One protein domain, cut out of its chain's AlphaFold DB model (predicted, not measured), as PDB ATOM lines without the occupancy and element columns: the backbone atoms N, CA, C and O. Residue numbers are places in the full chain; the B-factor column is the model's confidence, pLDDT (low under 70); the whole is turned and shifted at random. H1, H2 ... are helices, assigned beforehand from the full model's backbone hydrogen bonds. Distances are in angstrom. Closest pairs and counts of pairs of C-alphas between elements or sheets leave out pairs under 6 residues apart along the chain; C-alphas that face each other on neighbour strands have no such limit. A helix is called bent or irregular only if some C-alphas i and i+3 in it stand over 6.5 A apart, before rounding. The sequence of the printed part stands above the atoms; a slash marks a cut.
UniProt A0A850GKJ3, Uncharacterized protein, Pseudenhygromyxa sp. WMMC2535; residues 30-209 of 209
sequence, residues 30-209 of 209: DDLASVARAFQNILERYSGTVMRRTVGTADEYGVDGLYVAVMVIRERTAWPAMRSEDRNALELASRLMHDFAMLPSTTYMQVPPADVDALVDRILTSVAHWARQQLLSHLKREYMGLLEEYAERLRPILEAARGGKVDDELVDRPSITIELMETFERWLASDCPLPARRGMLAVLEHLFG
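What this domain is: This is residues 30 to 209 of the 209 residues of an uncharacterized protein of Pseudenhygromyxa sp. WMMC2535 (UniProt A0A850GKJ3). Two long helices, H1 and H4, lie side by side in opposite ways and make the long axis of a rod, and shorter helices cover one side of this pair. H3 crosses both, H5 crosses H4 toward the other end, H6 fills the space between H3 and H5, and H2 packs on one end of H1 and on H3. The printed part has 180 residues with six named helices, H1 to H6 in order, and no named strand; the class is all helix, its packing mostly crossed. It is only just loose, close to compact, with a radius of gyration of the C-alphas of 19.4 A, and spans 67 by 31 by 23 A.

Where its parts are: Find C-alpha 114 at (230.466, 228.261, 167.986); from there H4, residues 114 to 161, runs 60.9 A to C-alpha 161 at (180.932, 193.918, 159.237). It has a kink of 76 degrees near residue 154 and is irregular, with C-alphas 153 and 156 7.8 A apart. H1, residues 30 to 60, begins at C-alpha 30 at (182.719, 208.762, 167.352) and is 44.9 A long. H2 is residues 65 to 74, 14.2 A; H3 is residues 84 to 100, 23.8 A; H5 is residues 169 to 189, 30.1 A; H6 is residues 197 to 208, 16.4 A. H5 is neither bent nor irregular, but only just: C-alphas 171 and 174 are 6.5 A apart.

How they stand to each other: Look first at H4 and H1, which touch at a shallow tilt of 19 degrees, opposite ways; their closest C-alphas, of Ile 123 and Ala 58, are 6.0 A apart. H3 touches residues 124 to 136 of H4 about perpendicular, only just, at 71 degrees, closest at C-alphas Leu 90 and Ala 128, 4.8 A. Residues 93 to 100 of H3 touch residues 40 to 51 of H1, closest at C-alphas Leu 96 and Ser 47, 4.8 A. Residues 51 to 59 of H1 touch H2, closest at C-alphas Val 55 and Gly 65, 3.9 A. Residues 147 to 159 of H4 touch residues 173 to 181 of H5 at a steep tilt of 64 degrees, closest at C-alphas Ala 151 and Thr 177, 5.3 A. H5 and H6 form a helical hairpin, closest at C-alphas Leu 188 and Arg 197, 5.9 A. H6 touches H3, closest at C-alphas Gly 199 and Asp 99, 5.6 A. H2 is apart from H5 and H6. Every O i to N i+4 pair is within hydrogen-bond range in H1, H2, H3 and H6; H4 has 38 of 44, H5 15 of 17.

The domain as a whole: The C-alphas of Asp 115 and Gly 164 are the two farthest apart, 67.4 A. The printed part has no cut. Residues 101 to 113 make the long link. The model's pLDDT is under 70 at residues 76 to 78, 102 to 108 and 162 to 169.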
ATOM      1  N   ASP A  30     182.476 208.441 165.944       86.06
ATOM      2  CA  ASP A  30     182.719 208.762 167.352       86.06
ATOM      3  C   ASP A  30     183.688 207.777 168.027       86.06
ATOM      4  O   ASP A  30     184.516 208.187 168.848       86.06
ATOM      5  N   ASP A  31     183.644 206.491 167.662       88.88
ATOM      6  CA  ASP A  31     184.591 205.493 168.165       88.88
ATOM      7  C   ASP A  31     185.986 205.720 167.563       88.88
ATOM      8  O   ASP A  31     186.980 205.687 168.292       88.88
ATOM      9  N   LEU A  32     186.077 206.060 166.273       90.25
ATOM     10  CA  LEU A  32     187.347 206.428 165.626       90.25
ATOM     11  C   LEU A  32     187.932 207.721 166.211       90.25
ATOM     12  O   LEU A  32     189.136 207.806 166.455       90.25
ATOM     13  N   ALA A  33     187.089 208.705 166.523       89.94
ATOM     14  CA  ALA A  33     187.497 209.908 167.235       89.94
ATOM     15  C   ALA A  33     187.989 209.593 168.659       89.94
ATOM     16  O   ALA A  33     188.919 210.243 169.145       89.94
ATOM     17  N   SER A  34     187.413 208.588 169.329       91.25
ATOM     18  CA  SER A  34     187.900 208.103 170.625       91.25
ATOM     19  C   SER A  34     189.291 207.471 170.504       91.25
ATOM     20  O   SER A  34     190.183 207.830 171.276       91.25
ATOM     21  N   VAL A  35     189.508 206.607 169.503       93.62
ATOM     22  CA  VAL A  35     190.835 206.041 169.191       93.62
ATOM     23  C   VAL A  35     191.835 207.163 168.912       93.62
ATOM     24  O   VAL A  35     192.923 207.177 169.485       93.62
ATOM     25  N   ALA A  36     191.452 208.158 168.108       93.12
ATOM     26  CA  ALA A  36     192.305 209.291 167.767       93.12
ATOM     27  C   ALA A  36     192.729 210.098 168.998       93.12
ATOM     28  O   ALA A  36     193.905 210.417 169.145       93.12
ATOM     29  N   ARG A  37     191.795 210.403 169.907       93.31
ATOM     30  CA  ARG A  37     192.101 211.111 171.161       93.31
ATOM     31  C   ARG A  37     193.022 210.295 172.060       93.31
ATOM     32  O   ARG A  37     193.971 210.840 172.616       93.31
ATOM     33  N   ALA A  38     192.767 208.995 172.192       95.69
ATOM     34  CA  ALA A  38     193.627 208.113 172.972       95.69
ATOM     35  C   ALA A  38     195.045 208.063 172.383       95.69
ATOM     36  O   ALA A  38     196.025 208.213 173.116       95.69
ATOM     37  N   PHE A  39     195.160 207.956 171.057       96.19
ATOM     38  CA  PHE A  39     196.445 207.996 170.373       96.19
ATOM     39  C   PHE A  39     197.135 209.356 170.524       96.19
ATOM     40  O   PHE A  39     198.325 209.396 170.825       96.19
ATOM     41  N   GLN A  40     196.398 210.468 170.436       95.06
ATOM     42  CA  GLN A  40     196.931 211.809 170.695       95.06
ATOM     43  C   GLN A  40     197.595 211.894 172.069       95.06
ATOM     44  O   GLN A  40     198.733 212.337 172.171       95.06
ATOM     45  N   ASN A  41     196.921 211.399 173.109       95.06
ATOM     46  CA  ASN A  41     197.448 211.408 174.472       95.06
ATOM     47  C   ASN A  41     198.740 210.581 174.599       95.06
ATOM     48  O   ASN A  41     199.641 210.935 175.363       95.06
ATOM     49  N   ILE A  42     198.853 209.474 173.854       96.00
ATOM     50  CA  ILE A  42     200.098 208.698 173.765       96.00
ATOM     51  C   ILE A  42     201.191 209.563 173.128       96.00
ATOM     52  O   ILE A  42     202.268 209.710 173.707       96.00
ATOM     53  N   LEU A  43     200.917 210.183 171.979       96.31
ATOM     54  CA  LEU A  43     201.887 211.013 171.262       96.31
ATOM     55  C   LEU A  43     202.342 212.228 172.079       96.31
ATOM     56  O   LEU A  43     203.540 212.490 172.145       96.31
ATOM     57  N   GLU A  44     201.436 212.910 172.778       94.69
ATOM     58  CA  GLU A  44     201.749 214.020 173.691       94.69
ATOM     59  C   GLU A  44     202.642 213.564 174.858       94.69
ATOM     60  O   GLU A  44     203.642 214.208 175.193       94.69
ATOM     61  N   ARG A  45     202.356 212.393 175.445       94.75
ATOM     62  CA  ARG A  45     203.189 211.800 176.504       94.75
ATOM     63  C   ARG A  45     204.604 211.492 176.015       94.75
ATOM     64  O   ARG A  45     205.586 211.780 176.713       94.75
ATOM     65  N   TYR A  46     204.726 210.895 174.831       94.88
ATOM     66  CA  TYR A  46     206.025 210.593 174.234       94.88
ATOM     67  C   TYR A  46     206.755 211.861 173.801       94.88
ATOM     68  O   TYR A  46     207.954 211.965 174.043       94.88
ATOM     69  N   SER A  47     206.045 212.863 173.293       94.12
ATOM     70  CA  SER A  47     206.587 214.186 172.990       94.12
ATOM     71  C   SER A  47     207.256 214.826 174.212       94.12
ATOM     72  O   SER A  47     208.437 215.179 174.170       94.12
ATOM     73  N   GLY A  48     206.572 214.836 175.362       92.38
ATOM     74  CA  GLY A  48     207.163 215.295 176.623       92.38
ATOM     75  C   GLY A  48     208.356 214.448 177.091       92.38
ATOM     76  O   GLY A  48     209.274 214.961 177.728       92.38
ATOM     77  N   THR A  49     208.379 213.154 176.765       94.06
ATOM     78  CA  THR A  49     209.500 212.257 177.093       94.06
ATOM     79  C   THR A  49     210.727 212.552 176.235       94.06
ATOM     80  O   THR A  49     211.832 212.643 176.769       94.06
ATOM     81  N   VAL A  50     210.536 212.772 174.933       94.44
ATOM     82  CA  VAL A  50     211.594 213.192 174.005       94.44
ATOM     83  C   VAL A  50     212.157 214.554 174.414       94.44
ATOM     84  O   VAL A  50     213.377 214.710 174.476       94.44
ATOM     85  N   MET A  51     211.291 215.510 174.767       93.44
ATOM     86  CA  MET A  51     211.702 216.828 175.261       93.44
ATOM     87  C   MET A  51     212.582 216.702 176.511       93.44
ATOM     88  O   MET A  51     213.711 217.186 176.523       93.44
ATOM     89  N   ARG A  52     212.114 215.978 177.540       93.06
ATOM     90  CA  ARG A  52     212.893 215.746 178.770       93.06
ATOM     91  C   ARG A  52     214.220 215.048 178.497       93.06
ATOM     92  O   ARG A  52     215.213 215.391 179.127       93.06
ATOM     93  N   ARG A  53     214.251 214.080 177.576       94.75
ATOM     94  CA  ARG A  53     215.496 213.397 177.214       94.75
ATOM     95  C   ARG A  53     216.478 214.354 176.551       94.75
ATOM     96  O   ARG A  53     217.643 214.352 176.924       94.75
ATOM     97  N   THR A  54     216.003 215.151 175.599       93.38
ATOM     98  CA  THR A  54     216.825 216.116 174.860       93.38
ATOM     99  C   THR A  54     217.425 217.150 175.804       93.38
ATOM    100  O   THR A  54     218.641 217.321 175.815       93.38
ATOM    101  N   VAL A  55     216.591 217.757 176.654       92.94
ATOM    102  CA  VAL A  55     217.031 218.733 177.661       92.94
ATOM    103  C   VAL A  55     217.995 218.095 178.655       92.94
ATOM    104  O   VAL A  55     219.102 218.584 178.820       92.94
ATOM    105  N   GLY A  56     217.635 216.949 179.240       93.50
ATOM    106  CA  GLY A  56     218.485 216.287 180.230       93.50
ATOM    107  C   GLY A  56     219.843 215.862 179.666       93.50
ATOM    108  O   GLY A  56     220.853 216.004 180.342       93.50
ATOM    109  N   THR A  57     219.897 215.391 178.415       94.56
ATOM    110  CA  THR A  57     221.184 215.110 177.763       94.56
ATOM    111  C   THR A  57     221.969 216.394 177.522       94.56
ATOM    112  O   THR A  57     223.163 216.401 177.767       94.56
ATOM    113  N   ALA A  58     221.348 217.484 177.076       92.50
ATOM    114  CA  ALA A  58     222.064 218.746 176.899       92.50
ATOM    115  C   ALA A  58     222.666 219.271 178.214       92.50
ATOM    116  O   ALA A  58     223.842 219.641 178.241       92.50
ATOM    117  N   ASP A  59     221.902 219.188 179.306       91.31
ATOM    118  CA  ASP A  59     222.338 219.587 180.644       91.31
ATOM    119  C   ASP A  59     223.558 218.767 181.117       91.31
ATOM    120  O   ASP A  59     224.486 219.329 181.699       91.31
ATOM    121  N   GLU A  60     223.619 217.461 180.811       92.25
ATOM    122  CA  GLU A  60     224.784 216.598 181.101       92.25
ATOM    123  C   GLU A  60     226.079 217.096 180.429       92.25
ATOM    124  O   GLU A  60     227.174 216.891 180.957       92.25
ATOM    125  N   TYR A  61     225.962 217.762 179.278       89.25
ATOM    126  CA  TYR A  61     227.083 218.355 178.543       89.25
ATOM    127  C   TYR A  61     227.259 219.858 178.818       89.25
ATOM    128  O   TYR A  61     228.135 220.480 178.216       89.25
ATOM    129  N   GLY A  62     226.468 220.445 179.723       88.56
ATOM    130  CA  GLY A  62     226.535 221.866 180.072       88.56
ATOM    131  C   GLY A  62     226.033 222.811 178.974       88.56
ATOM    132  O   GLY A  62     226.467 223.959 178.920       88.56
ATOM    133  N   VAL A  63     225.151 222.333 178.091       90.00
ATOM    134  CA  VAL A  63     224.546 223.111 176.998       90.00
ATOM    135  C   VAL A  63     223.084 223.401 177.332       90.00
ATOM    136  O   VAL A  63     222.408 222.543 177.891       90.00
ATOM    137  N   ASP A  64     222.572 224.581 176.966       90.19
ATOM    138  CA  ASP A  64     221.150 224.915 177.143       90.19
ATOM    139  C   ASP A  64     220.257 223.892 176.412       90.19
ATOM    140  O   ASP A  64     220.238 223.802 175.180       90.19
ATOM    141  N   GLY A  65     219.491 223.112 177.174       89.75
ATOM    142  CA  GLY A  65     218.613 222.090 176.619       89.75
ATOM    143  C   GLY A  65     217.479 222.615 175.747       89.75
ATOM    144  O   GLY A  65     217.056 221.908 174.828       89.75
ATOM    145  N   LEU A  66     217.007 223.846 175.965       89.31
ATOM    146  CA  LEU A  66     215.999 224.453 175.094       89.31
ATOM    147  C   LEU A  66     216.593 224.816 173.732       89.31
ATOM    148  O   LEU A  66     215.908 224.656 172.721       89.31
ATOM    149  N   TYR A  67     217.867 225.215 173.695       88.50
ATOM    150  CA  TYR A  67     218.600 225.418 172.446       88.50
ATOM    151  C   TYR A  67     218.673 224.140 171.619       88.50
ATOM    152  O   TYR A  67     218.256 224.109 170.458       88.50
ATOM    153  N   VAL A  68     219.100 223.047 172.247       89.62
ATOM    154  CA  VAL A  68     219.177 221.745 171.577       89.62
ATOM    155  C   VAL A  68     217.793 221.264 171.133       89.62
ATOM    156  O   VAL A  68     217.644 220.776 170.013       89.62
ATOM    157  N   ALA A  69     216.758 221.426 171.961       90.06
ATOM    158  CA  ALA A  69     215.395 221.052 171.589       90.06
ATOM    159  C   ALA A  69     214.909 221.813 170.345       90.06
ATOM    160  O   ALA A  69     214.329 221.209 169.439       90.06
ATOM    161  N   VAL A  70     215.194 223.118 170.254       88.06
ATOM    162  CA  VAL A  70     214.881 223.920 169.063       88.06
ATOM    163  C   VAL A  70     215.623 223.399 167.833       88.06
ATOM    164  O   VAL A  70     214.995 223.269 166.780       88.06
ATOM    165  N   MET A  71     216.896 223.022 167.959       87.88
ATOM    166  CA  MET A  71     217.651 222.428 166.851       87.88
ATOM    167  C   MET A  71     217.059 221.098 166.370       87.88
ATOM    168  O   MET A  71     216.891 220.899 165.165       87.88
ATOM    169  N   VAL A  72     216.672 220.201 167.284       89.12
ATOM    170  CA  VAL A  72     216.016 218.934 166.905       89.12
ATOM    171  C   VAL A  72     214.708 219.198 166.151       89.12
ATOM    172  O   VAL A  72     214.384 218.502 165.187       89.12
ATOM    173  N   ILE A  73     213.945 220.212 166.559       87.19
ATOM    174  CA  ILE A  73     212.632 220.514 165.980       87.19
ATOM    175  C   ILE A  73     212.747 221.219 164.627       87.19
ATOM    176  O   ILE A  73     212.057 220.839 163.681       87.19
ATOM    177  N   ARG A  74     213.578 222.261 164.535       78.25
ATOM    178  CA  ARG A  74     213.553 223.221 163.420       78.25
ATOM    179  C   ARG A  74     214.663 223.021 162.397       78.25
ATOM    180  O   ARG A  74     214.476 223.395 161.244       78.25
ATOM    181  N   GLU A  75     215.782 222.409 162.772       72.94
ATOM    182  CA  GLU A  75     216.999 222.417 161.955       72.94
ATOM    183  C   GLU A  75     217.416 221.010 161.515       72.94
ATOM    184  O   GLU A  75     218.546 220.572 161.707       72.94
ATOM    185  N   ARG A  76     216.503 220.290 160.848       65.62
ATOM    186  CA  ARG A  76     216.766 218.932 160.319       65.62
ATOM    187  C   ARG A  76     217.931 218.860 159.318       65.62
ATOM    188  O   ARG A  76     218.411 217.775 159.007       65.62
ATOM    189  N   THR A  77     218.366 219.999 158.784       65.81
ATOM    190  CA  THR A  77     219.524 220.128 157.886       65.81
ATOM    191  C   THR A  77     220.839 220.393 158.617       65.81
ATOM    192  O   THR A  77     221.887 220.259 157.996       65.81
ATOM    193  N   ALA A  78     220.793 220.773 159.896       69.94
ATOM    194  CA  ALA A  78     221.967 221.062 160.719       69.94
ATOM    195  C   ALA A  78     222.415 219.855 161.555       69.94
ATOM    196  O   ALA A  78     223.310 219.969 162.384       69.94
ATOM    197  N   TRP A  79     221.784 218.693 161.374       86.44
ATOM    198  CA  TRP A  79     222.184 217.500 162.103       86.44
ATOM    199  C   TRP A  79     223.542 216.986 161.625       86.44
ATOM    200  O   TRP A  79     223.812 217.002 160.418       86.44
ATOM    201  N   PRO A  80     224.369 216.455 162.541       86.25
ATOM    202  CA  PRO A  80     225.634 215.852 162.168       86.25
ATOM    203  C   PRO A  80     225.424 214.656 161.237       86.25
ATOM    204  O   PRO A  80     224.358 214.032 161.194       86.25
ATOM    205  N   ALA A  81     226.480 214.293 160.512       88.56
ATOM    206  CA  ALA A  81     226.486 213.065 159.732       88.56
ATOM    207  C   ALA A  81     226.277 211.856 160.662       88.56
ATOM    208  O   ALA A  81     227.116 211.548 161.507       88.56
ATOM    209  N   MET A  82     225.150 211.166 160.494       90.38
ATOM    210  CA  MET A  82     224.746 210.022 161.311       90.38
ATOM    211  C   MET A  82     224.212 208.887 160.436       90.38
ATOM    212  O   MET A  82     223.953 209.065 159.244       90.38
ATOM    213  N   ARG A  83     224.055 207.700 161.030       91.31
ATOM    214  CA  ARG A  83     223.464 206.542 160.347       91.31
ATOM    215  C   ARG A  83     222.013 206.833 159.971       91.31
ATOM    216  O   ARG A  83     221.336 207.589 160.667       91.31
ATOM    217  N   SER A  84     221.520 206.199 158.911       91.19
ATOM    218  CA  SER A  84     220.129 206.358 158.468       91.19
ATOM    219  C   SER A  84     219.124 205.996 159.559       91.19
ATOM    220  O   SER A  84     218.121 206.684 159.705       91.19
ATOM    221  N   GLU A  85     219.393 204.971 160.372       90.94
ATOM    222  CA  GLU A  85     218.468 204.562 161.433       90.94
ATOM    223  C   GLU A  85     218.410 205.581 162.577       90.94
ATOM    224  O   GLU A  85     217.335 205.850 163.109       90.94
ATOM    225  N   ASP A  86     219.558 206.150 162.950       92.50
ATOM    226  CA  ASP A  86     219.643 207.185 163.985       92.50
ATOM    227  C   ASP A  86     218.981 208.481 163.488       92.50
ATOM    228  O   ASP A  86     218.189 209.087 164.212       92.50
ATOM    229  N   ARG A  87     219.201 208.844 162.216       91.62
ATOM    230  CA  ARG A  87     218.518 209.969 161.565       91.62
ATOM    231  C   ARG A  87     217.007 209.787 161.581       91.62
ATOM    232  O   ARG A  87     216.298 210.668 162.051       91.62
ATOM    233  N   ASN A  88     216.519 208.632 161.136       90.94
ATOM    234  CA  ASN A  88     215.090 208.336 161.132       90.94
ATOM    235  C   ASN A  88     214.507 208.409 162.551       90.94
ATOM    236  O   ASN A  88     213.430 208.965 162.751       90.94
ATOM    237  N   ALA A  89     215.203 207.891 163.565       92.88
ATOM    238  CA  ALA A  89     214.736 207.988 164.947       92.88
ATOM    239  C   ALA A  89     214.679 209.442 165.451       92.88
ATOM    240  O   ALA A  89     213.738 209.818 166.156       92.88
ATOM    241  N   LEU A  90     215.649 210.271 165.062       93.31
ATOM    242  CA  LEU A  90     215.672 211.691 165.400       93.31
ATOM    243  C   LEU A  90     214.582 212.484 164.652       93.31
ATOM    244  O   LEU A  90     214.017 213.423 165.207       93.31
ATOM    245  N   GLU A  91     214.206 212.076 163.436       92.94
ATOM    246  CA  GLU A  91     213.063 212.644 162.700       92.94
ATOM    247  C   GLU A  91     211.740 212.358 163.399       92.94
ATOM    248  O   GLU A  91     210.921 213.269 163.540       92.94
ATOM    249  N   LEU A  92     211.551 211.142 163.915       93.75
ATOM    250  CA  LEU A  92     210.387 210.818 164.738       93.75
ATOM    251  C   LEU A  92     210.345 211.680 166.008       93.75
ATOM    252  O   LEU A  92     209.313 212.267 166.324       93.75
ATOM    253  N   ALA A  93     211.473 211.799 166.711       93.56
ATOM    254  CA  ALA A  93     211.602 212.654 167.890       93.56
ATOM    255  C   ALA A  93     211.253 214.124 167.579       93.56
ATOM    256  O   ALA A  93     210.463 214.743 168.293       93.56
ATOM    257  N   SER A  94     211.792 214.657 166.479       92.62
ATOM    258  CA  SER A  94     211.508 215.998 165.962       92.62
ATOM    259  C   SER A  94     210.017 216.200 165.692       92.62
ATOM    260  O   SER A  94     209.446 217.188 166.148       92.62
ATOM    261  N   ARG A  95     209.363 215.254 165.003       91.75
ATOM    262  CA  ARG A  95     207.920 215.304 164.710       91.75
ATOM    263  C   ARG A  95     207.078 215.295 165.979       91.75
ATOM    264  O   ARG A  95     206.210 216.143 166.127       91.75
ATOM    265  N   LEU A  96     207.370 214.393 166.918       93.62
ATOM    266  CA  LEU A  96     206.647 214.329 168.189       93.62
ATOM    267  C   LEU A  96     206.731 215.656 168.947       93.62
ATOM    268  O   LEU A  96     205.717 216.166 169.421       93.62
ATOM    269  N   MET A  97     207.927 216.238 169.038       91.19
ATOM    270  CA  MET A  97     208.112 217.528 169.699       91.19
ATOM    271  C   MET A  97     207.469 218.688 168.933       91.19
ATOM    272  O   MET A  97     206.942 219.600 169.556       91.19
ATOM    273  N   HIS A  98     207.484 218.668 167.602       90.25
ATOM    274  CA  HIS A  98     206.897 219.731 166.789       90.25
ATOM    275  C   HIS A  98     205.364 219.721 166.821       90.25
ATOM    276  O   HIS A  98     204.744 220.763 167.017       90.25
ATOM    277  N   ASP A  99     204.761 218.551 166.613       90.75
ATOM    278  CA  ASP A  99     203.324 218.423 166.360       90.75
ATOM    279  C   ASP A  99     202.510 218.222 167.649       90.75
ATOM    280  O   ASP A  99     201.305 218.469 167.651       90.75
ATOM    281  N   PHE A 100     203.154 217.793 168.745       90.81
ATOM    282  CA  PHE A 100     202.472 217.420 169.993       90.81
ATOM    283  C   PHE A 100     203.071 218.035 171.272       90.81
ATOM    284  O   PHE A 100     202.504 217.832 172.344       90.81
ATOM    285  N   ALA A 101     204.179 218.792 171.210       82.00
ATOM    286  CA  ALA A 101     204.624 219.596 172.358       82.00
ATOM    287  C   ALA A 101     204.162 221.049 172.228       82.00
ATOM    288  O   ALA A 101     204.169 221.630 171.143       82.00
ATOM    289  N   MET A 102     203.886 221.690 173.365       65.44
ATOM    290  CA  MET A 102     203.907 223.149 173.443       65.44
ATOM    291  C   MET A 102     205.336 223.602 173.738       65.44
ATOM    292  O   MET A 102     205.847 223.381 174.837       65.44
ATOM    293  N   LEU A 103     205.997 224.211 172.752       65.69
ATOM    294  CA  LEU A 103     207.323 224.782 172.968       65.69
ATOM    295  C   LEU A 103     207.242 226.005 173.888       65.69
ATOM    296  O   LEU A 103     206.338 226.830 173.724       65.69
ATOM    297  N   PRO A 104     208.202 226.178 174.810       58.97
ATOM    298  CA  PRO A 104     208.348 227.444 175.504       58.97
ATOM    299  C   PRO A 104     208.671 228.552 174.493       58.97
ATOM    300  O   PRO A 104     209.346 228.328 173.484       58.97
ATOM    301  N   SER A 105     208.175 229.764 174.756       58.16
ATOM    302  CA  SER A 105     208.470 230.930 173.922       58.16
ATOM    303  C   SER A 105     209.985 231.113 173.803       58.16
ATOM    304  O   SER A 105     210.675 231.154 174.821       58.16
ATOM    305  N   THR A 106     210.489 231.280 172.578       61.47
ATOM    306  CA  THR A 106     211.922 231.370 172.226       61.47
ATOM    307  C   THR A 106     212.667 232.563 172.842       61.47
ATOM    308  O   THR A 106     213.843 232.763 172.572       61.47
ATOM    309  N   THR A 107     211.999 233.373 173.660       58.31
ATOM    310  CA  THR A 107     212.492 234.642 174.207       58.31
ATOM    311  C   THR A 107     213.657 234.489 175.199       58.31
ATOM    312  O   THR A 107     214.336 235.474 175.464       58.31
ATOM    313  N   TYR A 108     213.918 233.287 175.734       62.09
ATOM    314  CA  TYR A 108     214.903 233.064 176.812       62.09
ATOM    315  C   TYR A 108     216.001 232.032 176.501       62.09
ATOM    316  O   TYR A 108     216.703 231.602 177.409       62.09
ATOM    317  N   MET A 109     216.149 231.623 175.242       75.25
ATOM    318  CA  MET A 109     217.115 230.591 174.850       75.25
ATOM    319  C   MET A 109     218.539 231.157 174.777       75.25
ATOM    320  O   MET A 109     218.777 232.133 174.061       75.25
ATOM    321  N   GLN A 110     219.488 230.545 175.486       79.50
ATOM    322  CA  GLN A 110     220.904 230.883 175.380       79.50
ATOM    323  C   GLN A 110     221.522 230.109 174.216       79.50
ATOM    324  O   GLN A 110     221.598 228.883 174.234       79.50
ATOM    325  N   VAL A 111     221.965 230.837 173.192       78.81
ATOM    326  CA  VAL A 111     222.715 230.249 172.077       78.81
ATOM    327  C   VAL A 111     224.157 230.031 172.541       78.81
ATOM    328  O   VAL A 111     224.821 231.009 172.904       78.81
ATOM    329  N   PRO A 112     224.649 228.782 172.571       77.38
ATOM    330  CA  PRO A 112     226.028 228.510 172.932       77.38
ATOM    331  C   PRO A 112     226.989 229.052 171.855       77.38
ATOM    332  O   PRO A 112     226.605 229.192 170.691       77.38
ATOM    333  N   PRO A 113     228.233 229.398 172.222       79.69
ATOM    334  CA  PRO A 113     229.217 229.903 171.267       79.69
ATOM    335  C   PRO A 113     229.666 228.796 170.288       79.69
ATOM    336  O   PRO A 113     229.521 227.611 170.579       79.69
ATOM    337  N   ALA A 114     230.196 229.173 169.116       73.06
ATOM    338  CA  ALA A 114     230.466 228.261 167.986       73.06
ATOM    339  C   ALA A 114     231.418 227.088 168.315       73.06
ATOM    340  O   ALA A 114     231.397 226.031 167.696       73.06
ATOM    341  N   ASP A 115     232.257 227.245 169.329       73.25
ATOM    342  CA  ASP A 115     233.145 226.222 169.878       73.25
ATOM    343  C   ASP A 115     232.404 225.064 170.589       73.25
ATOM    344  O   ASP A 115     233.015 224.041 170.909       73.25
ATOM    345  N   VAL A 116     231.084 225.174 170.773       82.31
ATOM    346  CA  VAL A 116     230.208 224.170 171.406       82.31
ATOM    347  C   VAL A 116     229.494 223.275 170.378       82.31
ATOM    348  O   VAL A 116     228.874 222.285 170.767       82.31
ATOM    349  N   ASP A 117     229.646 223.522 169.073       84.00
ATOM    350  CA  ASP A 117     229.007 222.732 168.003       84.00
ATOM    351  C   ASP A 117     229.300 221.226 168.136       84.00
ATOM    352  O   ASP A 117     228.406 220.386 168.050       84.00
ATOM    353  N   ALA A 118     230.539 220.867 168.487       87.12
ATOM    354  CA  ALA A 118     230.924 219.474 168.708       87.12
ATOM    355  C   ALA A 118     230.205 218.817 169.905       87.12
ATOM    356  O   ALA A 118     230.060 217.592 169.943       87.12
ATOM    357  N   LEU A 119     229.785 219.596 170.907       89.56
ATOM    358  CA  LEU A 119     228.976 219.103 172.024       89.56
ATOM    359  C   LEU A 119     227.519 218.941 171.600       89.56
ATOM    360  O   LEU A 119     226.926 217.904 171.891       89.56
ATOM    361  N   VAL A 120     226.976 219.903 170.851       89.88
ATOM    362  CA  VAL A 120     225.636 219.806 170.256       89.88
ATOM    363  C   VAL A 120     225.522 218.553 169.387       89.88
ATOM    364  O   VAL A 120     224.600 217.761 169.579       89.88
ATOM    365  N   ASP A 121     226.505 218.284 168.531       91.25
ATOM    366  CA  ASP A 121     226.541 217.080 167.695       91.25
ATOM    367  C   ASP A 121     226.520 215.782 168.515       91.25
ATOM    368  O   ASP A 121     225.815 214.819 168.181       91.25
ATOM    369  N   ARG A 122     227.268 215.742 169.626       91.81
ATOM    370  CA  ARG A 122     227.270 214.599 170.555       91.81
ATOM    371  C   ARG A 122     225.917 214.427 171.232       91.81
ATOM    372  O   ARG A 122     225.452 213.293 171.362       91.81
ATOM    373  N   ILE A 123     225.276 215.523 171.627       93.88
ATOM    374  CA  ILE A 123     223.941 215.503 172.231       93.88
ATOM    375  C   ILE A 123     222.923 214.965 171.221       93.88
ATOM    376  O   ILE A 123     222.204 214.018 171.540       93.88
ATOM    377  N   LEU A 124     222.906 215.488 169.991       93.75
ATOM    378  CA  LEU A 124     222.006 215.028 168.928       93.75
ATOM    379  C   LEU A 124     222.196 213.536 168.638       93.75
ATOM    380  O   LEU A 124     221.221 212.787 168.560       93.75
ATOM    381  N   THR A 125     223.448 213.080 168.569       93.94
ATOM    382  CA  THR A 125     223.778 211.660 168.379       93.94
ATOM    383  C   THR A 125     223.287 210.796 169.549       93.94
ATOM    384  O   THR A 125     222.737 209.714 169.337       93.94
ATOM    385  N   SER A 126     223.434 211.270 170.787       94.69
ATOM    386  CA  SER A 126     222.945 210.581 171.988       94.69
ATOM    387  C   SER A 126     221.414 210.472 172.014       94.69
ATOM    388  O   SER A 126     220.867 209.402 172.301       94.69
ATOM    389  N   VAL A 127     220.706 211.551 171.662       94.62
ATOM    390  CA  VAL A 127     219.238 211.566 171.561       94.62
ATOM    391  C   VAL A 127     218.763 210.614 170.465       94.62
ATOM    392  O   VAL A 127     217.863 209.812 170.715       94.62
ATOM    393  N   ALA A 128     219.396 210.639 169.290       94.56
ATOM    394  CA  ALA A 128     219.084 209.740 168.182       94.56
ATOM    395  C   ALA A 128     219.269 208.264 168.573       94.56
ATOM    396  O   ALA A 128     218.376 207.439 168.364       94.56
ATOM    397  N   HIS A 129     220.388 207.945 169.230       94.75
ATOM    398  CA  HIS A 129     220.665 206.599 169.721       94.75
ATOM    399  C   HIS A 129     219.602 206.123 170.719       94.75
ATOM    400  O   HIS A 129     219.077 205.015 170.593       94.75
ATOM    401  N   TRP A 130     219.252 206.965 171.697       95.62
ATOM    402  CA  TRP A 130     218.191 206.656 172.655       95.62
ATOM    403  C   TRP A 130     216.841 206.455 171.959       95.62
ATOM    404  O   TRP A 130     216.156 205.467 172.230       95.62
ATOM    405  N   ALA A 131     216.470 207.349 171.040       94.06
ATOM    406  CA  ALA A 131     215.200 207.285 170.326       94.06
ATOM    407  C   ALA A 131     215.087 205.979 169.527       94.06
ATOM    408  O   ALA A 131     214.064 205.294 169.575       94.06
ATOM    409  N   ARG A 132     216.169 205.563 168.867       93.25
ATOM    410  CA  ARG A 132     216.195 204.299 168.132       93.25
ATOM    411  C   ARG A 132     215.977 203.089 169.041       93.25
ATOM    412  O   ARG A 132     215.257 202.171 168.665       93.25
ATOM    413  N   GLN A 133     216.600 203.078 170.217       93.19
ATOM    414  CA  GLN A 133     216.524 201.946 171.148       93.19
ATOM    415  C   GLN A 133     215.180 201.868 171.879       93.19
ATOM    416  O   GLN A 133     214.651 200.778 172.089       93.19
ATOM    417  N   GLN A 134     214.643 203.019 172.288       93.75
ATOM    418  CA  GLN A 134     213.545 203.092 173.252       93.75
ATOM    419  C   GLN A 134     212.261 203.642 172.638       93.75
ATOM    420  O   GLN A 134     211.196 203.062 172.811       93.75
ATOM    421  N   LEU A 135     212.337 204.760 171.916       93.00
ATOM    422  CA  LEU A 135     211.144 205.470 171.456       93.00
ATOM    423  C   LEU A 135     210.369 204.654 170.420       93.00
ATOM    424  O   LEU A 135     209.167 204.455 170.571       93.00
ATOM    425  N   LEU A 136     211.055 204.173 169.383       89.06
ATOM    426  CA  LEU A 136     210.402 203.547 168.235       89.06
ATOM    427  C   LEU A 136     209.693 202.242 168.623       89.06
ATOM    428  O   LEU A 136     208.521 202.048 168.308       89.06
ATOM    429  N   SER A 137     210.389 201.354 169.333       90.50
ATOM    430  CA  SER A 137     209.846 200.060 169.759       90.50
ATOM    431  C   SER A 137     208.694 200.217 170.758       90.50
ATOM    432  O   SER A 137     207.687 199.514 170.650       90.50
ATOM    433  N   HIS A 138     208.805 201.156 171.701       94.69
ATOM    434  CA  HIS A 138     207.764 201.390 172.699       94.69
ATOM    435  C   HIS A 138     206.530 202.053 172.093       94.69
ATOM    436  O   HIS A 138     205.416 201.629 172.388       94.69
ATOM    437  N   LEU A 139     206.710 203.032 171.203       94.69
ATOM    438  CA  LEU A 139     205.587 203.710 170.566       94.69
ATOM    439  C   LEU A 139     204.793 202.764 169.655       94.69
ATOM    440  O   LEU A 139     203.566 202.772 169.707       94.69
ATOM    441  N   LYS A 140     205.473 201.885 168.899       94.19
ATOM    442  CA  LYS A 140     204.803 200.807 168.148       94.19
ATOM    443  C   LYS A 140     203.978 199.916 169.063       94.19
ATOM    444  O   LYS A 140     202.823 199.642 168.766       94.19
ATOM    445  N   ARG A 141     204.559 199.472 170.182       95.25
ATOM    446  CA  ARG A 141     203.867 198.597 171.138       95.25
ATOM    447  C   ARG A 141     202.632 199.266 171.739       95.25
ATOM    448  O   ARG A 141     201.608 198.613 171.865       95.25
ATOM    449  N   GLU A 142     202.724 200.540 172.098       96.50
ATOM    450  CA  GLU A 142     201.607 201.308 172.663       96.50
ATOM    451  C   GLU A 142     200.486 201.526 171.650       96.50
ATOM    452  O   GLU A 142     199.319 201.359 171.986       96.50
ATOM    453  N   TYR A 143     200.833 201.836 170.400       95.38
ATOM    454  CA  TYR A 143     199.848 201.933 169.330       95.38
ATOM    455  C   TYR A 143     199.146 200.593 169.078       95.38
ATOM    456  O   TYR A 143     197.920 200.543 169.053       95.38
ATOM    457  N   MET A 144     199.903 199.495 168.969       95.12
ATOM    458  CA  MET A 144     199.313 198.165 168.786       95.12
ATOM    459  C   MET A 144     198.451 197.753 169.984       95.12
ATOM    460  O   MET A 144     197.352 197.250 169.792       95.12
ATOM    461  N   GLY A 145     198.899 198.026 171.213       95.56
ATOM    462  CA  GLY A 145     198.117 197.760 172.422       95.56
ATOM    463  C   GLY A 145     196.814 198.560 172.475       95.56
ATOM    464  O   GLY A 145     195.774 198.004 172.819       95.56
ATOM    465  N   LEU A 146     196.848 199.833 172.067       96.06
ATOM    466  CA  LEU A 146     195.651 200.665 171.930       96.06
ATOM    467  C   LEU A 146     194.669 200.064 170.918       96.06
ATOM    468  O   LEU A 146     193.474 199.975 171.196       96.06
ATOM    469  N   LEU A 147     195.161 199.660 169.744       93.94
ATOM    470  CA  LEU A 147     194.318 199.049 168.721       93.94
ATOM    471  C   LEU A 147     193.723 197.727 169.195       93.94
ATOM    472  O   LEU A 147     192.549 197.496 168.954       93.94
ATOM    473  N   GLU A 148     194.485 196.881 169.886       93.00
ATOM    474  CA  GLU A 148     193.965 195.627 170.439       93.00
ATOM    475  C   GLU A 148     192.863 195.865 171.480       93.00
ATOM    476  O   GLU A 148     191.835 195.191 171.449       93.00
ATOM    477  N   GLU A 149     193.035 196.843 172.373       93.19
ATOM    478  CA  GLU A 149     192.015 197.204 173.365       93.19
ATOM    479  C   GLU A 149     190.706 197.637 172.688       93.19
ATOM    480  O   GLU A 149     189.615 197.181 173.047       93.19
ATOM    481  N   TYR A 150     190.807 198.496 171.672       92.06
ATOM    482  CA  TYR A 150     189.639 198.960 170.930       92.06
ATOM    483  C   TYR A 150     189.077 197.897 169.988       92.06
ATOM    484  O   TYR A 150     187.865 197.865 169.792       92.06
ATOM    485  N   ALA A 151     189.904 197.003 169.451       89.00
ATOM    486  CA  ALA A 151     189.467 195.869 168.649       89.00
ATOM    487  C   ALA A 151     188.577 194.942 169.477       89.00
ATOM    488  O   ALA A 151     187.499 194.595 169.013       89.00
ATOM    489  N   GLU A 152     188.949 194.621 170.721       88.50
ATOM    490  CA  GLU A 152     188.098 193.819 171.612       88.50
ATOM    491  C   GLU A 152     186.800 194.549 171.981       88.50
ATOM    492  O   GLU A 152     185.721 193.953 171.981       88.50
ATOM    493  N   ARG A 153     186.866 195.860 172.239       88.88
ATOM    494  CA  ARG A 153     185.667 196.665 172.527       88.88
ATOM    495  C   ARG A 153     184.711 196.741 171.330       88.88
ATOM    496  O   ARG A 153     183.496 196.699 171.514       88.88
ATOM    497  N   LEU A 154     185.250 196.889 170.122       86.69
ATOM    498  CA  LEU A 154     184.496 197.054 168.874       86.69
ATOM    499  C   LEU A 154     184.230 195.723 168.161       86.69
ATOM    500  O   LEU A 154     183.548 195.707 167.135       86.69
ATOM    501  N   ARG A 155     184.709 194.608 168.718       84.94
ATOM    502  CA  ARG A 155     184.624 193.260 168.153       84.94
ATOM    503  C   ARG A 155     183.229 192.895 167.641       84.94
ATOM    504  O   ARG A 155     183.150 192.488 166.488       84.94
ATOM    505  N   PRO A 156     182.119 193.116 168.375       83.25
ATOM    506  CA  PRO A 156     180.787 192.775 167.867       83.25
ATOM    507  C   PRO A 156     180.404 193.523 166.580       83.25
ATOM    508  O   PRO A 156     179.683 192.985 165.744       83.25
ATOM    509  N   ILE A 157     180.874 194.764 166.421       82.50
ATOM    510  CA  ILE A 157     180.609 195.604 165.245       82.50
ATOM    511  C   ILE A 157     181.497 195.155 164.079       82.50
ATOM    512  O   ILE A 157     181.013 195.004 162.959       82.50
ATOM    513  N   LEU A 158     182.778 194.901 164.355       79.81
ATOM    514  CA  LEU A 158     183.763 194.461 163.363       79.81
ATOM    515  C   LEU A 158     183.445 193.049 162.832       79.81
ATOM    516  O   LEU A 158     183.455 192.825 161.626       79.81
ATOM    517  N   GLU A 159     183.047 192.112 163.694       82.00
ATOM    518  CA  GLU A 159     182.594 190.769 163.292       82.00
ATOM    519  C   GLU A 159     181.315 190.821 162.442       82.00
ATOM    520  O   GLU A 159     181.196 190.119 161.434       82.00
ATOM    521  N   ALA A 160     180.367 191.695 162.799       77.12
ATOM    522  CA  ALA A 160     179.158 191.904 162.007       77.12
ATOM    523  C   ALA A 160     179.475 192.480 160.615       77.12
ATOM    524  O   ALA A 160     178.860 192.064 159.630       77.12
ATOM    525  N   ALA A 161     180.454 193.386 160.512       71.00
ATOM    526  CA  ALA A 161     180.932 193.918 159.237       71.00
ATOM    527  C   ALA A 161     181.596 192.837 158.361       71.00
ATOM    528  O   ALA A 161     181.438 192.854 157.138       71.00
ATOM    529  N   ARG A 162     182.264 191.857 158.983       69.12
ATOM    530  CA  ARG A 162     182.931 190.725 158.316       69.12
ATOM    531  C   ARG A 162     181.967 189.648 157.795       69.12
ATOM    532  O   ARG A 162     182.382 188.760 157.054       69.12
ATOM    533  N   GLY A 163     180.678 189.736 158.133       65.12
ATOM    534  CA  GLY A 163     179.636 188.847 157.614       65.12
ATOM    535  C   GLY A 163     179.519 187.499 158.332       65.12
ATOM    536  O   GLY A 163     178.967 186.558 157.760       65.12
ATOM    537  N   GLY A 164     180.000 187.377 159.572       61.38
ATOM    538  CA  GLY A 164     179.874 186.133 160.327       61.38
ATOM    539  C   GLY A 164     180.533 186.165 161.699       61.38
ATOM    540  O   GLY A 164     181.403 186.987 161.971       61.38
ATOM    541  N   LYS A 165     180.092 185.243 162.561       60.75
ATOM    542  CA  LYS A 165     180.675 185.027 163.883       60.75
ATOM    543  C   LYS A 165     182.038 184.361 163.714       60.75
ATOM    544  O   LYS A 165     182.194 183.427 162.935       60.75
ATOM    545  N   VAL A 166     183.006 184.901 164.421       56.16
ATOM    546  CA  VAL A 166     184.408 184.508 164.408       56.16
ATOM    547  C   VAL A 166     184.555 183.291 165.334       56.16
ATOM    548  O   VAL A 166     184.206 183.369 166.515       56.16
ATOM    549  N   ASP A 167     184.952 182.142 164.780       63.12
ATOM    550  CA  ASP A 167     184.933 180.843 165.476       63.12
ATOM    551  C   ASP A 167     186.286 180.483 166.141       63.12
ATOM    552  O   ASP A 167     186.297 179.626 167.028       63.12
ATOM    553  N   ASP A 168     187.410 181.133 165.780       68.38
ATOM    554  CA  ASP A 168     188.752 180.858 166.337       68.38
ATOM    555  C   ASP A 168     189.451 182.135 166.845       68.38
ATOM    556  O   ASP A 168     189.992 182.950 166.094       68.38
ATOM    557  N   GLU A 169     189.498 182.278 168.170       67.69
ATOM    558  CA  GLU A 169     190.039 183.450 168.867       67.69
ATOM    559  C   GLU A 169     191.514 183.749 168.537       67.69
ATOM    560  O   GLU A 169     191.906 184.918 168.499       67.69
ATOM    561  N   LEU A 170     192.331 182.726 168.251       70.00
ATOM    562  CA  LEU A 170     193.754 182.905 167.930       70.00
ATOM    563  C   LEU A 170     193.972 183.445 166.511       70.00
ATOM    564  O   LEU A 170     194.963 184.133 166.260       70.00
ATOM    565  N   VAL A 171     193.059 183.141 165.591       71.00
ATOM    566  CA  VAL A 171     193.118 183.580 164.189       71.00
ATOM    567  C   VAL A 171     192.436 184.937 164.009       71.00
ATOM    568  O   VAL A 171     192.876 185.779 163.216       71.00
ATOM    569  N   ASP A 172     191.379 185.184 164.775       73.44
ATOM    570  CA  ASP A 172     190.513 186.325 164.533       73.44
ATOM    571  C   ASP A 172     190.959 187.601 165.237       73.44
ATOM    572  O   ASP A 172     190.837 188.679 164.654       73.44
ATOM    573  N   ARG A 173     191.584 187.514 166.416       78.31
ATOM    574  CA  ARG A 173     192.072 188.710 167.118       78.31
ATOM    575  C   ARG A 173     193.083 189.527 166.294       78.31
ATOM    576  O   ARG A 173     192.857 190.726 166.133       78.31
ATOM    577  N   PRO A 174     194.144 188.943 165.696       84.31
ATOM    578  CA  PRO A 174     195.047 189.704 164.828       84.31
ATOM    579  C   PRO A 174     194.332 190.305 163.612       84.31
ATOM    580  O   PRO A 174     194.624 191.432 163.223       84.31
ATOM    581  N   SER A 175     193.377 189.571 163.034       83.81
ATOM    582  CA  SER A 175     192.627 190.016 161.855       83.81
ATOM    583  C   SER A 175     191.761 191.244 162.152       83.81
ATOM    584  O   SER A 175     191.773 192.203 161.385       83.81
ATOM    585  N   ILE A 176     191.047 191.238 163.281       84.12
ATOM    586  CA  ILE A 176     190.179 192.341 163.717       84.12
ATOM    587  C   ILE A 176     191.014 193.589 164.038       84.12
ATOM    588  O   ILE A 176     190.646 194.698 163.649       84.12
ATOM    589  N   THR A 177     192.167 193.421 164.690       88.25
ATOM    590  CA  THR A 177     193.092 194.530 164.967       88.25
ATOM    591  C   THR A 177     193.623 195.167 163.679       88.25
ATOM    592  O   THR A 177     193.672 196.392 163.589       88.25
ATOM    593  N   ILE A 178     193.982 194.364 162.670       88.12
ATOM    594  CA  ILE A 178     194.428 194.869 161.359       88.12
ATOM    595  C   ILE A 178     193.304 195.649 160.665       88.12
ATOM    596  O   ILE A 178     193.538 196.738 160.151       88.12
ATOM    597  N   GLU A 179     192.071 195.145 160.691       86.81
ATOM    598  CA  GLU A 179     190.934 195.839 160.079       86.81
ATOM    599  C   GLU A 179     190.635 197.186 160.760       86.81
ATOM    600  O   GLU A 179     190.367 198.190 160.085       86.81
ATOM    601  N   LEU A 180     190.725 197.237 162.094       89.81
ATOM    602  CA  LEU A 180     190.601 198.484 162.843       89.81
ATOM    603  C   LEU A 180     191.725 199.464 162.481       89.81
ATOM    604  O   LEU A 180     191.441 200.640 162.258       89.81
ATOM    605  N   MET A 181     192.968 198.986 162.376       92.06
ATOM    606  CA  MET A 181     194.126 199.783 161.955       92.06
ATOM    607  C   MET A 181     193.887 200.427 160.585       92.06
ATOM    608  O   MET A 181     193.908 201.651 160.463       92.06
ATOM    609  N   GLU A 182     193.559 199.626 159.569       90.00
ATOM    610  CA  GLU A 182     193.313 200.109 158.207       90.00
ATOM    611  C   GLU A 182     192.126 201.077 158.132       90.00
ATOM    612  O   GLU A 182     192.115 202.015 157.330       90.00
ATOM    613  N   THR A 183     191.084 200.839 158.931       90.25
ATOM    614  CA  THR A 183     189.910 201.718 158.995       90.25
ATOM    615  C   THR A 183     190.260 203.051 159.644       90.25
ATOM    616  O   THR A 183     189.882 204.104 159.130       90.25
ATOM    617  N   PHE A 184     191.023 203.014 160.733       91.50
ATOM    618  CA  PHE A 184     191.481 204.200 161.438       91.50
ATOM    619  C   PHE A 184     192.431 205.049 160.583       91.50
ATOM    620  O   PHE A 184     192.236 206.259 160.482       91.50
ATOM    621  N   GLU A 185     193.402 204.433 159.907       91.31
ATOM    622  CA  GLU A 185     194.323 205.135 159.006       91.31
ATOM    623  C   GLU A 185     193.590 205.785 157.827       91.31
ATOM    624  O   GLU A 185     193.819 206.958 157.522       91.31
ATOM    625  N   ARG A 186     192.634 205.075 157.208       90.75
ATOM    626  CA  ARG A 186     191.782 205.647 156.151       90.75
ATOM    627  C   ARG A 186     190.951 206.822 156.654       90.75
ATOM    628  O   ARG A 186     190.818 207.819 155.948       90.75
ATOM    629  N   TRP A 187     190.402 206.722 157.863       91.12
ATOM    630  CA  TRP A 187     189.640 207.808 158.470       91.12
ATOM    631  C   TRP A 187     190.523 209.026 158.770       91.12
ATOM    632  O   TRP A 187     190.138 210.148 158.446       91.12
ATOM    633  N   LEU A 188     191.739 208.824 159.290       89.94
ATOM    634  CA  LEU A 188     192.708 209.905 159.491       89.94
ATOM    635  C   LEU A 188     193.101 210.593 158.173       89.94
ATOM    636  O   LEU A 188     193.276 211.812 158.158       89.94
ATOM    637  N   ALA A 189     193.235 209.824 157.086       87.31
ATOM    638  CA  ALA A 189     193.559 210.326 155.748       87.31
ATOM    639  C   ALA A 189     192.389 211.048 155.052       87.31
ATOM    640  O   ALA A 189     192.608 211.786 154.090       87.31
ATOM    641  N   SER A 190     191.157 210.849 155.528       87.62
ATOM    642  CA  SER A 190     189.958 211.531 155.032       87.62
ATOM    643  C   SER A 190     189.801 212.948 155.615       87.62
ATOM    644  O   SER A 190     190.616 213.408 156.419       87.62
ATOM    645  N   ASP A 191     188.745 213.670 155.224       71.06
ATOM    646  CA  ASP A 191     188.443 215.001 155.765       71.06
ATOM    647  C   ASP A 191     187.871 214.933 157.195       71.06
ATOM    648  O   ASP A 191     186.703 215.222 157.442       71.06
ATOM    649  N   CYS A 192     188.714 214.578 158.171       74.06
ATOM    650  CA  CYS A 192     188.348 214.594 159.588       74.06
ATOM    651  C   CYS A 192     188.674 215.958 160.243       74.06
ATOM    652  O   CYS A 192     189.719 216.549 159.966       74.06
ATOM    653  N   PRO A 193     187.835 216.500 161.142       75.75
ATOM    654  CA  PRO A 193     188.014 217.856 161.682       75.75
ATOM    655  C   PRO A 193     189.162 217.990 162.698       75.75
ATOM    656  O   PRO A 193     189.382 219.075 163.235       75.75
ATOM    657  N   LEU A 194     189.893 216.911 162.999       81.44
ATOM    658  CA  LEU A 194     190.946 216.915 164.012       81.44
ATOM    659  C   LEU A 194     192.175 217.722 163.554       81.44
ATOM    660  O   LEU A 194     192.826 217.334 162.580       81.44
ATOM    661  N   PRO A 195     192.584 218.775 164.292       83.69
ATOM    662  CA  PRO A 195     193.781 219.551 163.952       83.69
ATOM    663  C   PRO A 195     195.059 218.702 163.921       83.69
ATOM    664  O   PRO A 195     195.920 218.897 163.066       83.69
ATOM    665  N   ALA A 196     195.158 217.715 164.818       86.12
ATOM    666  CA  ALA A 196     196.323 216.845 164.963       86.12
ATOM    667  C   ALA A 196     196.429 215.737 163.892       86.12
ATOM    668  O   ALA A 196     197.433 215.022 163.862       86.12
ATOM    669  N   ARG A 197     195.440 215.591 162.991       90.00
ATOM    670  CA  ARG A 197     195.360 214.466 162.032       90.00
ATOM    671  C   ARG A 197     196.633 214.282 161.204       90.00
ATOM    672  O   ARG A 197     197.116 213.170 161.029       90.00
ATOM    673  N   ARG A 198     197.219 215.393 160.741       89.81
ATOM    674  CA  ARG A 198     198.418 215.384 159.889       89.81
ATOM    675  C   ARG A 198     199.650 214.899 160.649       89.81
ATOM    676  O   ARG A 198     200.446 214.159 160.082       89.81
ATOM    677  N   GLY A 199     199.785 215.300 161.914       91.06
ATOM    678  CA  GLY A 199     200.866 214.837 162.783       91.06
ATOM    679  C   GLY A 199     200.736 213.345 163.080       91.06
ATOM    680  O   GLY A 199     201.717 212.615 162.987       91.06
ATOM    681  N   MET A 200     199.516 212.870 163.358       94.56
ATOM    682  CA  MET A 200     199.256 211.449 163.616       94.56
ATOM    683  C   MET A 200     199.594 210.575 162.409       94.56
ATOM    684  O   MET A 200     200.334 209.609 162.567       94.56
ATOM    685  N   LEU A 201     199.113 210.933 161.212       93.12
ATOM    686  CA  LEU A 201     199.436 210.209 159.976       93.12
ATOM    687  C   LEU A 201     200.940 210.149 159.737       93.12
ATOM    688  O   LEU A 201     201.482 209.073 159.530       93.12
ATOM    689  N   ALA A 202     201.623 211.288 159.845       92.19
ATOM    690  CA  ALA A 202     203.059 211.335 159.622       92.19
ATOM    691  C   ALA A 202     203.848 210.488 160.633       92.19
ATOM    692  O   ALA A 202     204.906 209.963 160.297       92.19
ATOM    693  N   VAL A 203     203.365 210.361 161.875       93.88
ATOM    694  CA  VAL A 203     203.955 209.443 162.856       93.88
ATOM    695  C   VAL A 203     203.688 207.990 162.466       93.88
ATOM    696  O   VAL A 203     204.618 207.194 162.506       93.88
ATOM    697  N   LEU A 204     202.462 207.636 162.072       93.56
ATOM    698  CA  LEU A 204     202.118 206.267 161.666       93.56
ATOM    699  C   LEU A 204     202.906 205.819 160.430       93.56
ATOM    700  O   LEU A 204     203.513 204.751 160.463       93.56
ATOM    701  N   GLU A 205     202.999 206.670 159.408       92.06
ATOM    702  CA  GLU A 205     203.848 206.457 158.229       92.06
ATOM    703  C   GLU A 205     205.303 206.205 158.635       92.06
ATOM    704  O   GLU A 205     205.945 205.301 158.122       92.06
ATOM    705  N   HIS A 206     205.822 206.956 159.608       91.12
ATOM    706  CA  HIS A 206     207.197 206.781 160.079       91.12
ATOM    707  C   HIS A 206     207.408 205.483 160.870       91.12
ATOM    708  O   HIS A 206     208.520 204.957 160.940       91.12
ATOM    709  N   LEU A 207     206.364 204.982 161.529       89.94
ATOM    710  CA  LEU A 207     206.431 203.733 162.277       89.94
ATOM    711  C   LEU A 207     206.282 202.516 161.352       89.94
ATOM    712  O   LEU A 207     206.979 201.525 161.578       89.94
ATOM    713  N   PHE A 208     205.404 202.558 160.353       88.44
ATOM    714  CA  PHE A 208     204.978 201.364 159.611       88.44
ATOM    715  C   PHE A 208     205.207 201.404 158.091       88.44
ATOM    716  O   PHE A 208     205.087 200.350 157.467       88.44
ATOM    717  N   GLY A 209     205.546 202.559 157.511       80.50
ATOM    718  CA  GLY A 209     205.944 202.711 156.103       80.50
ATOM    719  C   GLY A 209     207.416 202.405 155.856       80.50
ATOM    720  O   GLY A 209     207.723 201.991 154.715       80.50
TER     721      GLY A 209